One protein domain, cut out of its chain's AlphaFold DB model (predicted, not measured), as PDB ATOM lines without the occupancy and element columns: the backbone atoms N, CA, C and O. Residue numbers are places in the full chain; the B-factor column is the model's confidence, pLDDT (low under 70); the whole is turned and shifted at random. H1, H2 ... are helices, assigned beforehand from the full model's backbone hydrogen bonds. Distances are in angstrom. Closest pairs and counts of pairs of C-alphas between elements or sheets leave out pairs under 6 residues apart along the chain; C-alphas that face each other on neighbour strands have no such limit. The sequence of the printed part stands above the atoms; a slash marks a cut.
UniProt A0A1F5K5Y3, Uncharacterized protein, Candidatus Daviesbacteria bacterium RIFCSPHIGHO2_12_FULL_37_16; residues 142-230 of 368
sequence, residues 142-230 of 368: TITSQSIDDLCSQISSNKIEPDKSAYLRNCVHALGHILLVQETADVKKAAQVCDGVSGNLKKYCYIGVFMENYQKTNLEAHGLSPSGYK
ATOM      1  N   THR A 142      14.596 -13.982   1.645       92.31
ATOM      2  CA  THR A 142      13.424 -14.684   1.120       92.31
ATOM      3  C   THR A 142      12.358 -13.674   0.724       92.31
ATOM      4  O   THR A 142      11.989 -12.791   1.499       92.31
ATOM      5  N   ILE A 143      11.841 -13.829  -0.485       94.88
ATOM      6  CA  ILE A 143      10.897 -12.934  -1.126       94.88
ATOM      7  C   ILE A 143       9.528 -13.616  -1.223       94.88
ATOM      8  O   ILE A 143       9.393 -14.765  -1.637       94.88
ATOM      9  N   THR A 144       8.493 -12.861  -0.878       97.50
ATOM     10  CA  THR A 144       7.076 -13.174  -1.085       97.50
ATOM     11  C   THR A 144       6.437 -12.064  -1.917       97.50
ATOM     12  O   THR A 144       7.019 -10.991  -2.068       97.50
ATOM     13  N   SER A 145       5.216 -12.262  -2.415       97.31
ATOM     14  CA  SER A 145       4.490 -11.196  -3.118       97.31
ATOM     15  C   SER A 145       4.349  -9.922  -2.276       97.31
ATOM     16  O   SER A 145       4.571  -8.824  -2.778       97.31
ATOM     17  N   GLN A 146       4.052 -10.070  -0.981       97.25
ATOM     18  CA  GLN A 146       3.912  -8.944  -0.058       97.25
ATOM     19  C   GLN A 146       5.243  -8.216   0.150       97.25
ATOM     20  O   GLN A 146       5.294  -6.993   0.062       97.25
ATOM     21  N   SER A 147       6.335  -8.953   0.373       96.94
ATOM     22  CA  SER A 147       7.639  -8.319   0.571       96.94
ATOM     23  C   SER A 147       8.155  -7.637  -0.700       96.94
ATOM     24  O   SER A 147       8.890  -6.662  -0.583       96.94
ATOM     25  N   ILE A 148       7.768  -8.103  -1.898       97.94
ATOM     26  CA  ILE A 148       8.032  -7.397  -3.166       97.94
ATOM     27  C   ILE A 148       7.354  -6.032  -3.156       97.94
ATOM     28  O   ILE A 148       8.018  -5.016  -3.368       97.94
ATOM     29  N   ASP A 149       6.044  -6.009  -2.904       97.38
ATOM     30  CA  ASP A 149       5.265  -4.774  -2.916       97.38
ATOM     31  C   ASP A 149       5.779  -3.783  -1.860       97.38
ATOM     32  O   ASP A 149       5.982  -2.605  -2.173       97.38
ATOM     33  N   ASP A 150       6.067  -4.256  -0.644       97.12
ATOM     34  CA  ASP A 150       6.567  -3.429   0.459       97.12
ATOM     35  C   ASP A 150       7.947  -2.836   0.144       97.12
ATOM     36  O   ASP A 150       8.143  -1.619   0.233       97.12
ATOM     37  N   LEU A 151       8.895  -3.676  -0.281       96.38
ATOM     38  CA  LEU A 151      10.263  -3.263  -0.585       96.38
ATOM     39  C   LEU A 151      10.305  -2.282  -1.760       96.38
ATOM     40  O   LEU A 151      10.939  -1.227  -1.675       96.38
ATOM     41  N   CYS A 152       9.602  -2.579  -2.854       97.00
ATOM     42  CA  CYS A 152       9.594  -1.705  -4.024       97.00
ATOM     43  C   CYS A 152       8.856  -0.385  -3.761       97.00
ATOM     44  O   CYS A 152       9.269   0.673  -4.257       97.00
ATOM     45  N   SER A 153       7.814  -0.404  -2.929       95.81
ATOM     46  CA  SER A 153       7.153   0.818  -2.463       95.81
ATOM     47  C   SER A 153       8.078   1.654  -1.579       95.81
ATOM     48  O   SER A 153       8.148   2.871  -1.747       95.81
ATOM     49  N   GLN A 154       8.848   1.022  -0.688       95.50
ATOM     50  CA  GLN A 154       9.839   1.703   0.145       95.50
ATOM     51  C   GLN A 154      10.924   2.375  -0.708       95.50
ATOM     52  O   GLN A 154      11.194   3.563  -0.528       95.50
ATOM     53  N   ILE A 155      11.508   1.650  -1.665       94.00
ATOM     54  CA  ILE A 155      12.577   2.150  -2.547       94.00
ATOM     55  C   ILE A 155      12.102   3.342  -3.390       94.00
ATOM     56  O   ILE A 155      12.851   4.295  -3.612       94.00
ATOM     57  N   SER A 156      10.847   3.317  -3.840       93.56
ATOM     58  CA  SER A 156      10.264   4.372  -4.678       93.56
ATOM     59  C   SER A 156       9.591   5.507  -3.890       93.56
ATOM     60  O   SER A 156       9.190   6.505  -4.487       93.56
ATOM     61  N   SER A 157       9.480   5.397  -2.562       92.00
ATOM     62  CA  SER A 157       8.688   6.309  -1.714       92.00
ATOM     63  C   SER A 157       9.091   7.783  -1.818       92.00
ATOM     64  O   SER A 157       8.227   8.657  -1.822       92.00
ATOM     65  N   ASN A 158      10.391   8.057  -1.965       89.38
ATOM     66  CA  ASN A 158      10.944   9.410  -2.067       89.38
ATOM     67  C   ASN A 158      11.075   9.911  -3.517       89.38
ATOM     68  O   ASN A 158      11.734  10.921  -3.762       89.38
ATOM     69  N   LYS A 159      10.505   9.192  -4.490       91.31
ATOM     70  CA  LYS A 159      10.544   9.547  -5.914       91.31
ATOM     71  C   LYS A 159       9.215  10.169  -6.346       91.31
ATOM     72  O   LYS A 159       8.154   9.842  -5.813       91.31
ATOM     73  N   ILE A 160       9.279  11.047  -7.343       90.19
ATOM     74  CA  ILE A 160       8.109  11.637  -8.006       90.19
ATOM     75  C   ILE A 160       7.944  11.029  -9.401       90.19
ATOM     76  O   ILE A 160       8.875  10.423  -9.923       90.19
ATOM     77  N   GLU A 161       6.760  11.136 -10.001       90.94
ATOM     78  CA  GLU A 161       6.560  10.669 -11.379       90.94
ATOM     79  C   GLU A 161       7.370  11.512 -12.381       90.94
ATOM     80  O   GLU A 161       7.484  12.725 -12.178       90.94
ATOM     81  N   PRO A 162       7.899  10.911 -13.468       84.94
ATOM     82  CA  PRO A 162       7.750   9.505 -13.882       84.94
ATOM     83  C   PRO A 162       8.729   8.517 -13.212       84.94
ATOM     84  O   PRO A 162       8.574   7.299 -13.362       84.94
ATOM     85  N   ASP A 163       9.721   9.010 -12.464       87.50
ATOM     86  CA  ASP A 163      10.778   8.190 -11.854       87.50
ATOM     87  C   ASP A 163      10.206   7.150 -10.895       87.50
ATOM     88  O   ASP A 163      10.615   5.992 -10.915       87.50
ATOM     89  N   LYS A 164       9.219   7.528 -10.077       92.44
ATOM     90  CA  LYS A 164       8.569   6.611  -9.133       92.44
ATOM     91  C   LYS A 164       8.074   5.342  -9.828       92.44
ATOM     92  O   LYS A 164       8.402   4.238  -9.390       92.44
ATOM     93  N   SER A 165       7.349   5.489 -10.935       92.12
ATOM     94  CA  SER A 165       6.889   4.349 -11.723       92.12
ATOM     95  C   SER A 165       8.046   3.552 -12.335       92.12
ATOM     96  O   SER A 165       7.969   2.326 -12.388       92.12
ATOM     97  N   ALA A 166       9.125   4.200 -12.784       91.25
ATOM     98  CA  ALA A 166      10.306   3.498 -13.291       91.25
ATOM     99  C   ALA A 166      10.981   2.645 -12.202       91.25
ATOM    100  O   ALA A 166      11.217   1.457 -12.418       91.25
ATOM    101  N   TYR A 167      11.206   3.208 -11.013       94.69
ATOM    102  CA  TYR A 167      11.771   2.491  -9.866       94.69
ATOM    103  C   TYR A 167      10.895   1.312  -9.433       94.69
ATOM    104  O   TYR A 167      11.420   0.224  -9.215       94.69
ATOM    105  N   LEU A 168       9.570   1.492  -9.362       95.50
ATOM    106  CA  LEU A 168       8.640   0.407  -9.027       95.50
ATOM    107  C   LEU A 168       8.748  -0.757 -10.013       95.50
ATOM    108  O   LEU A 168       8.959  -1.895  -9.602       95.50
ATOM    109  N   ARG A 169       8.641  -0.478 -11.317       95.88
ATOM    110  CA  ARG A 169       8.685  -1.519 -12.354       95.88
ATOM    111  C   ARG A 169      10.012  -2.271 -12.360       95.88
ATOM    112  O   ARG A 169      10.000  -3.496 -12.414       95.88
ATOM    113  N   ASN A 170      11.131  -1.553 -12.278       95.75
ATOM    114  CA  ASN A 170      12.463  -2.160 -12.316       95.75
ATOM    115  C   ASN A 170      12.794  -2.916 -11.025       95.75
ATOM    116  O   ASN A 170      13.455  -3.945 -11.080       95.75
ATOM    117  N   CYS A 171      12.299  -2.461  -9.870       97.75
ATOM    118  CA  CYS A 171      12.448  -3.195  -8.613       97.75
ATOM    119  C   CYS A 171      11.696  -4.529  -8.667       97.75
ATOM    120  O   CYS A 171      12.274  -5.582  -8.414       97.75
ATOM    121  N   VAL A 172      10.426  -4.496  -9.077       98.31
ATOM    122  CA  VAL A 172       9.597  -5.701  -9.187       98.31
ATOM    123  C   VAL A 172      10.155  -6.663 -10.241       98.31
ATOM    124  O   VAL A 172      10.160  -7.873 -10.025       98.31
ATOM    125  N   HIS A 173      10.671  -6.139 -11.355       98.00
ATOM    126  CA  HIS A 173      11.374  -6.928 -12.364       98.00
ATOM    127  C   HIS A 173      12.627  -7.611 -11.799       98.00
ATOM    128  O   HIS A 173      12.735  -8.829 -11.900       98.00
ATOM    129  N   ALA A 174      13.525  -6.863 -11.144       97.38
ATOM    130  CA  ALA A 174      14.747  -7.406 -10.546       97.38
ATOM    131  C   ALA A 174      14.452  -8.513  -9.516       97.38
ATOM    132  O   ALA A 174      15.108  -9.554  -9.514       97.38
ATOM    133  N   LEU A 175      13.422  -8.335  -8.682       98.12
ATOM    134  CA  LEU A 175      12.992  -9.360  -7.724       98.12
ATOM    135  C   LEU A 175      12.400 -10.601  -8.415       98.12
ATOM    136  O   LEU A 175      12.522 -11.697  -7.877       98.12
ATOM    137  N   GLY A 176      11.837 -10.467  -9.620       98.25
ATOM    138  CA  GLY A 176      11.426 -11.600 -10.455       98.25
ATOM    139  C   GLY A 176      12.586 -12.532 -10.828       98.25
ATOM    140  O   GLY A 176      12.427 -13.750 -10.769       98.25
ATOM    141  N   HIS A 177      13.774 -11.989 -11.125       97.25
ATOM    142  CA  HIS A 177      14.974 -12.812 -11.352       97.25
ATOM    143  C   HIS A 177      15.331 -13.628 -10.104       97.25
ATOM    144  O   HIS A 177      15.584 -14.830 -10.177       97.25
ATOM    145  N   ILE A 178      15.310 -12.974  -8.940       97.31
ATOM    146  CA  ILE A 178      15.678 -13.597  -7.664       97.31
ATOM    147  C   ILE A 178      14.651 -14.652  -7.256       97.31
ATOM    148  O   ILE A 178      15.038 -15.710  -6.766       97.31
ATOM    149  N   LEU A 179      13.360 -14.424  -7.514       97.94
ATOM    150  CA  LEU A 179      12.319 -15.421  -7.268       97.94
ATOM    151  C   LEU A 179      12.591 -16.733  -8.003       97.94
ATOM    152  O   LEU A 179      12.393 -17.797  -7.424       97.94
ATOM    153  N   LEU A 180      13.069 -16.695  -9.251       97.94
ATOM    154  CA  LEU A 180      13.367 -17.936  -9.967       97.94
ATOM    155  C   LEU A 180      14.529 -18.708  -9.323       97.94
ATOM    156  O   LEU A 180      14.492 -19.938  -9.268       97.94
ATOM    157  N   VAL A 181      15.540 -18.003  -8.807       96.31
ATOM    158  CA  VAL A 181      16.629 -18.612  -8.028       96.31
ATOM    159  C   VAL A 181      16.090 -19.213  -6.729       96.31
ATOM    160  O   VAL A 181      16.373 -20.375  -6.432       96.31
ATOM    161  N   GLN A 182      15.295 -18.446  -5.980       96.62
ATOM    162  CA  GLN A 182      14.689 -18.867  -4.715       96.62
ATOM    163  C   GLN A 182      13.854 -20.136  -4.887       96.62
ATOM    164  O   GLN A 182      13.975 -21.074  -4.102       96.62
ATOM    165  N   GLU A 183      13.050 -20.197  -5.947       97.56
ATOM    166  CA  GLU A 183      12.214 -21.353  -6.265       97.56
ATOM    167  C   GLU A 183      12.986 -22.458  -7.003       97.56
ATOM    168  O   GLU A 183      12.391 -23.356  -7.600       97.56
ATOM    169  N   THR A 184      14.322 -22.453  -6.946       96.50
ATOM    170  CA  THR A 184      15.196 -23.515  -7.474       96.50
ATOM    171  C   THR A 184      14.989 -23.794  -8.966       96.50
ATOM    172  O   THR A 184      14.923 -24.944  -9.395       96.50
ATOM    173  N   ALA A 185      14.883 -22.725  -9.763       96.94
ATOM    174  CA  ALA A 185      14.575 -22.750 -11.195       96.94
ATOM    175  C   ALA A 185      13.172 -23.289 -11.560       96.94
ATOM    176  O   ALA A 185      12.905 -23.588 -12.726       96.94
ATOM    177  N   ASP A 186      12.243 -23.382 -10.602       98.06
ATOM    178  CA  ASP A 186      10.846 -23.739 -10.867       98.06
ATOM    179  C   ASP A 186      10.049 -22.508 -11.331       98.06
ATOM    180  O   ASP A 186       9.507 -21.733 -10.538       98.06
ATOM    181  N   VAL A 187       9.960 -22.342 -12.654       98.31
ATOM    182  CA  VAL A 187       9.246 -21.228 -13.304       98.31
ATOM    183  C   VAL A 187       7.793 -21.125 -12.844       98.31
ATOM    184  O   VAL A 187       7.274 -20.022 -12.677       98.31
ATOM    185  N   LYS A 188       7.117 -22.260 -12.626       98.12
ATOM    186  CA  LYS A 188       5.707 -22.260 -12.238       98.12
ATOM    187  C   LYS A 188       5.541 -21.723 -10.822       98.12
ATOM    188  O   LYS A 188       4.665 -20.889 -10.609       98.12
ATOM    189  N   LYS A 189       6.371 -22.165  -9.875       98.31
ATOM    190  CA  LYS A 189       6.337 -21.656  -8.496       98.31
ATOM    191  C   LYS A 189       6.720 -20.183  -8.420       98.31
ATOM    192  O   LYS A 189       6.008 -19.410  -7.788       98.31
ATOM    193  N   ALA A 190       7.772 -19.769  -9.126       98.38
ATOM    194  CA  ALA A 190       8.174 -18.363  -9.165       98.38
ATOM    195  C   ALA A 190       7.052 -17.473  -9.735       98.38
ATOM    196  O   ALA A 190       6.714 -16.438  -9.158       98.38
ATOM    197  N   ALA A 191       6.396 -17.916 -10.813       98.19
ATOM    198  CA  ALA A 191       5.236 -17.226 -11.373       98.19
ATOM    199  C   ALA A 191       4.042 -17.176 -10.398       98.19
ATOM    200  O   ALA A 191       3.371 -16.150 -10.324       98.19
ATOM    201  N   GLN A 192       3.803 -18.224  -9.601       98.06
ATOM    202  CA  GLN A 192       2.755 -18.209  -8.570       98.06
ATOM    203  C   GLN A 192       2.994 -17.138  -7.499       98.06
ATOM    204  O   GLN A 192       2.037 -16.537  -7.015       98.06
ATOM    205  N   VAL A 193       4.249 -16.840  -7.151       98.44
ATOM    206  CA  VAL A 193       4.553 -15.705  -6.264       98.44
ATOM    207  C   VAL A 193       4.208 -14.380  -6.954       98.44
ATOM    208  O   VAL A 193       3.587 -13.509  -6.343       98.44
ATOM    209  N   CYS A 194       4.520 -14.238  -8.245       98.56
ATOM    210  CA  CYS A 194       4.159 -13.049  -9.021       98.56
ATOM    211  C   CYS A 194       2.638 -12.823  -9.139       98.56
ATOM    212  O   CYS A 194       2.217 -11.672  -9.272       98.56
ATOM    213  N   ASP A 195       1.798 -13.865  -9.046       97.94
ATOM    214  CA  ASP A 195       0.330 -13.724  -9.085       97.94
ATOM    215  C   ASP A 195      -0.180 -12.744  -8.013       97.94
ATOM    216  O   ASP A 195      -1.108 -11.961  -8.274       97.94
ATOM    217  N   GLY A 196       0.457 -12.774  -6.835       97.50
ATOM    218  CA  GLY A 196       0.121 -11.961  -5.670       97.50
ATOM    219  C   GLY A 196       0.677 -10.535  -5.683       97.50
ATOM    220  O   GLY A 196       0.331  -9.773  -4.787       97.50
ATOM    221  N   VAL A 197       1.520 -10.166  -6.653       98.12
ATOM    222  CA  VAL A 197       2.087  -8.809  -6.770       98.12
ATOM    223  C   VAL A 197       1.015  -7.819  -7.238       98.12
ATOM    224  O   VAL A 197       0.186  -8.124  -8.108       98.12
ATOM    225  N   SER A 198       1.033  -6.611  -6.675       94.88
ATOM    226  CA  SER A 198      -0.049  -5.637  -6.824       94.88
ATOM    227  C   SER A 198      -0.272  -5.134  -8.256       94.88
ATOM    228  O   SER A 198       0.628  -4.658  -8.953       94.88
ATOM    229  N   GLY A 199      -1.540  -5.154  -8.682       92.75
ATOM    230  CA  GLY A 199      -2.024  -4.483  -9.890       92.75
ATOM    231  C   GLY A 199      -1.246  -4.834 -11.161       92.75
ATOM    232  O   GLY A 199      -1.030  -6.004 -11.479       92.75
ATOM    233  N   ASN A 200      -0.832  -3.803 -11.899       92.25
ATOM    234  CA  ASN A 200      -0.085  -3.953 -13.151       92.25
ATOM    235  C   ASN A 200       1.401  -4.288 -12.935       92.25
ATOM    236  O   ASN A 200       2.086  -4.627 -13.900       92.25
ATOM    237  N   LEU A 201       1.910  -4.221 -11.695       96.69
ATOM    238  CA  LEU A 201       3.317  -4.509 -11.405       96.69
ATOM    239  C   LEU A 201       3.651  -5.990 -11.590       96.69
ATOM    240  O   LEU A 201       4.764  -6.303 -12.012       96.69
ATOM    241  N   LYS A 202       2.679  -6.895 -11.398       97.56
ATOM    242  CA  LYS A 202       2.878  -8.340 -11.600       97.56
ATOM    243  C   LYS A 202       3.461  -8.691 -12.968       97.56
ATOM    244  O   LYS A 202       4.255  -9.618 -13.066       97.56
ATOM    245  N   LYS A 203       3.127  -7.918 -14.018       97.81
ATOM    246  CA  LYS A 203       3.695  -8.118 -15.361       97.81
ATOM    247  C   LYS A 203       5.222  -8.074 -15.317       97.81
ATOM    248  O   LYS A 203       5.865  -8.931 -15.905       97.81
ATOM    249  N   TYR A 204       5.789  -7.108 -14.602       98.06
ATOM    250  CA  TYR A 204       7.235  -6.928 -14.499       98.06
ATOM    251  C   TYR A 204       7.896  -8.044 -13.690       98.06
ATOM    252  O   TYR A 204       8.962  -8.499 -14.089       98.06
ATOM    253  N   CYS A 205       7.223  -8.551 -12.651       98.69
ATOM    254  CA  CYS A 205       7.672  -9.725 -11.897       98.69
ATOM    255  C   CYS A 205       7.796 -10.943 -12.820       98.69
ATOM    256  O   CYS A 205       8.858 -11.557 -12.895       98.69
ATOM    257  N   TYR A 206       6.751 -11.234 -13.607       98.69
ATOM    258  CA  TYR A 206       6.799 -12.322 -14.584       98.69
ATOM    259  C   TYR A 206       7.901 -12.126 -15.628       98.69
ATOM    260  O   TYR A 206       8.581 -13.091 -15.953       98.69
ATOM    261  N   ILE A 207       8.089 -10.907 -16.155       98.06
ATOM    262  CA  ILE A 207       9.161 -10.637 -17.130       98.06
ATOM    263  C   ILE A 207      10.521 -11.005 -16.522       98.06
ATOM    264  O   ILE A 207      11.288 -11.688 -17.188       98.06
ATOM    265  N   GLY A 208      10.798 -10.624 -15.269       98.00
ATOM    266  CA  GLY A 208      12.042 -11.002 -14.588       98.00
ATOM    267  C   GLY A 208      12.205 -12.521 -14.442       98.00
ATOM    268  O   GLY A 208      13.260 -13.061 -14.765       98.00
ATOM    269  N   VAL A 209      11.138 -13.231 -14.047       98.62
ATOM    270  CA  VAL A 209      11.135 -14.706 -13.954       98.62
ATOM    271  C   VAL A 209      11.434 -15.350 -15.311       98.62
ATOM    272  O   VAL A 209      12.320 -16.195 -15.418       98.62
ATOM    273  N   PHE A 210      10.713 -14.970 -16.367       98.56
ATOM    274  CA  PHE A 210      10.882 -15.589 -17.684       98.56
ATOM    275  C   PHE A 210      12.212 -15.208 -18.345       98.56
ATOM    276  O   PHE A 210      12.824 -16.050 -19.003       98.56
ATOM    277  N   MET A 211      12.698 -13.983 -18.124       96.88
ATOM    278  CA  MET A 211      14.007 -13.540 -18.601       96.88
ATOM    279  C   MET A 211      15.134 -14.338 -17.938       96.88
ATOM    280  O   MET A 211      15.995 -14.878 -18.634       96.88
ATOM    281  N   GLU A 212      15.094 -14.498 -16.611       96.94
ATOM    282  CA  GLU A 212      16.075 -15.321 -15.898       96.94
ATOM    283  C   GLU A 212      16.038 -16.784 -16.358       96.94
ATOM    284  O   GLU A 212      17.086 -17.413 -16.479       96.94
ATOM    285  N   ASN A 213      14.862 -17.327 -16.684       96.94
ATOM    286  CA  ASN A 213      14.736 -18.717 -17.124       96.94
ATOM    287  C   ASN A 213      15.515 -19.021 -18.414       96.94
ATOM    288  O   ASN A 213      16.101 -20.100 -18.544       96.94
ATOM    289  N   TYR A 214      15.534 -18.090 -19.373       94.56
ATOM    290  CA  TYR A 214      16.263 -18.302 -20.624       94.56
ATOM    291  C   TYR A 214      17.713 -17.806 -20.555       94.56
ATOM    292  O   TYR A 214      18.575 -18.424 -21.180       94.56
ATOM    293  N   GLN A 215      18.000 -16.729 -19.811       92.44
ATOM    294  CA  GLN A 215      19.356 -16.172 -19.686       92.44
ATOM    295  C   GLN A 215      20.227 -16.952 -18.695       92.44
ATOM    296  O   GLN A 215      21.438 -17.045 -18.886       92.44
ATOM    297  N   LYS A 216      19.616 -17.504 -17.643       93.69
ATOM    298  CA  LYS A 216      20.214 -18.349 -16.596       93.69
ATOM    299  C   LYS A 216      21.441 -17.760 -15.893       93.69
ATOM    300  O   LYS A 216      22.230 -18.509 -15.319       93.69
ATOM    301  N   THR A 217      21.634 -16.442 -15.926       89.12
ATOM    302  CA  THR A 217      22.851 -15.801 -15.399       89.12
ATOM    303  C   THR A 217      22.908 -15.850 -13.869       89.12
ATOM    304  O   THR A 217      23.964 -16.132 -13.294       89.12
ATOM    305  N   ASN A 218      21.786 -15.624 -13.182       91.12
ATOM    306  CA  ASN A 218      21.701 -15.813 -11.735       91.12
ATOM    307  C   ASN A 218      21.576 -17.287 -11.363       91.12
ATOM    308  O   ASN A 218      22.159 -17.693 -10.358       91.12
ATOM    309  N   LEU A 219      20.891 -18.098 -12.174       94.38
ATOM    310  CA  LEU A 219      20.827 -19.547 -11.956       94.38
ATOM    311  C   LEU A 219      22.218 -20.192 -11.988       94.38
ATOM    312  O   LEU A 219      22.547 -20.974 -11.097       94.38
ATOM    313  N   GLU A 220      23.063 -19.835 -12.958       92.19
ATOM    314  CA  GLU A 220      24.452 -20.304 -13.046       92.19
ATOM    315  C   GLU A 220      25.230 -19.945 -11.778       92.19
ATOM    316  O   GLU A 220      25.892 -20.793 -11.181       92.19
ATOM    317  N   ALA A 221      25.101 -18.701 -11.318       87.81
ATOM    318  CA  ALA A 221      25.810 -18.234 -10.135       87.81
ATOM    319  C   ALA A 221      25.414 -18.941  -8.830       87.81
ATOM    320  O   ALA A 221      26.212 -18.964  -7.895       87.81
ATOM    321  N   HIS A 222      24.212 -19.516  -8.773       90.81
ATOM    322  CA  HIS A 222      23.720 -20.292  -7.633       90.81
ATOM    323  C   HIS A 222      23.825 -21.809  -7.862       90.81
ATOM    324  O   HIS A 222      23.278 -22.590  -7.088       90.81
ATOM    325  N   GLY A 223      24.521 -22.250  -8.919       92.50
ATOM    326  CA  GLY A 223      24.709 -23.671  -9.222       92.50
ATOM    327  C   GLY A 223      23.449 -24.387  -9.722       92.50
ATOM    328  O   GLY A 223      23.407 -25.615  -9.726       92.50
ATOM    329  N   LEU A 224      22.432 -23.636 -10.153       94.50
ATOM    330  CA  LEU A 224      21.170 -24.141 -10.709       94.50
ATOM    331  C   LEU A 224      21.199 -24.247 -12.246       94.50
ATOM    332  O   LEU A 224      20.265 -24.767 -12.852       94.50
ATOM    333  N   SER A 225      22.268 -23.770 -12.888       94.62
ATOM    334  CA  SER A 225      22.530 -23.906 -14.326       94.62
ATOM    335  C   SER A 225      24.016 -24.213 -14.570       94.62
ATOM    336  O   SER A 225      24.853 -23.787 -13.770       94.62
ATOM    337  N   PRO A 226      24.382 -24.941 -15.647       91.88
ATOM    338  CA  PRO A 226      25.782 -25.186 -15.992       91.88
ATOM    339  C   PRO A 226      26.573 -23.894 -16.194       91.88
ATOM    340  O   PRO A 226      26.039 -22.915 -16.716       91.88
ATOM    341  N   SER A 227      27.865 -23.924 -15.848       88.38
ATOM    342  CA  SER A 227      28.726 -22.766 -16.075       88.38
ATOM    343  C   SER A 227      29.012 -22.532 -17.556       88.38
ATOM    344  O   SER A 227      29.281 -23.479 -18.299       88.38
ATOM    345  N   GLY A 228      28.960 -21.269 -17.983       84.00
ATOM    346  CA  GLY A 228      29.125 -20.882 -19.381       84.00
ATOM    347  C   GLY A 228      27.941 -21.292 -20.254       84.00
ATOM    348  O   GLY A 228      28.135 -21.587 -21.436       84.00
ATOM    349  N   TYR A 229      26.737 -21.345 -19.673       88.81
ATOM    350  CA  TYR A 229      25.522 -21.702 -20.394       88.81
ATOM    351  C   TYR A 229      25.332 -20.809 -21.628       88.81
ATOM    352  O   TYR A 229      25.493 -19.588 -21.587       88.81
ATOM    353  N   LYS A 230      24.983 -21.444 -22.749       88.38
ATOM    354  CA  LYS A 230      24.631 -20.774 -23.997       88.38
ATOM    355  C   LYS A 230      23.271 -21.267 -24.438       88.38
ATOM    356  O   LYS A 230      23.037 -22.470 -24.486       88.38
TER     357      LYS A 230
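AT A GLANCE: This is residues 142 to 230 of the 368 residues of an uncharacterized protein of Candidatus Daviesbacteria bacterium RIFCSPHIGHO2_12_FULL_37_16 (UniProt A0A1F5K5Y3). The longest helix, H2, makes the core, with H1 packed on one side of it and H4 crossing it on another, while H3 folds back beside H4 and packs on the later part of H2. Short H5 packs near the end of H2, and the link from H1 to H2 lies at the opposite end of the domain. The printed part has 89 residues with five named helices, H1 to H5 in chain order, and no named strand: its class is all helix. It is compact, with a radius of gyration of the C-alphas of 13.2 A, and elongated, spanning 41 by 23 by 19 A.

HOW THE PARTS SIT: H2, residues 163 to 182, is the hub. H4, residues 199 to 215, touches it, the closest C-alphas being those of Gly 176 and Gly 208, 4.2 A apart, and runs the same way at a steep tilt of 47 degrees. H1, residues 145 to 156, forms a helical hairpin with H2, the closest C-alphas, of Ser 156 and Lys 164, being 5.3 A apart. H3, residues 187 to 195, touches H4 at a shallow tilt of 16 degrees, opposite ways, as a hairpin; the closest C-alphas, of Cys 194 and Lys 202, are 5.5 A apart. H5, residues 217 to 221, touches residues 177 to 181 of H2 alone, closest at the C-alphas of Val 181 and Leu 219, 5.8 A. Every O i to N i+4 pair is within hydrogen-bond range in H1, H2, H3 and H5, and 11 of 13 in H4.

IN THESE COORDINATES: H2 is 28.3 A long from C-alpha 163 at (10.778, 8.190, -11.854), H4 26.3 A and H1 16.7 A. H5 ends at C-alpha 221, (25.810, -18.234, -10.135).

THE WHOLE: The two C-alphas farthest apart, of Ile 160 and Pro 226, are 41.6 A apart. The printed part has no cut, no link is long, and no printed residue is under 70 in pLDDT.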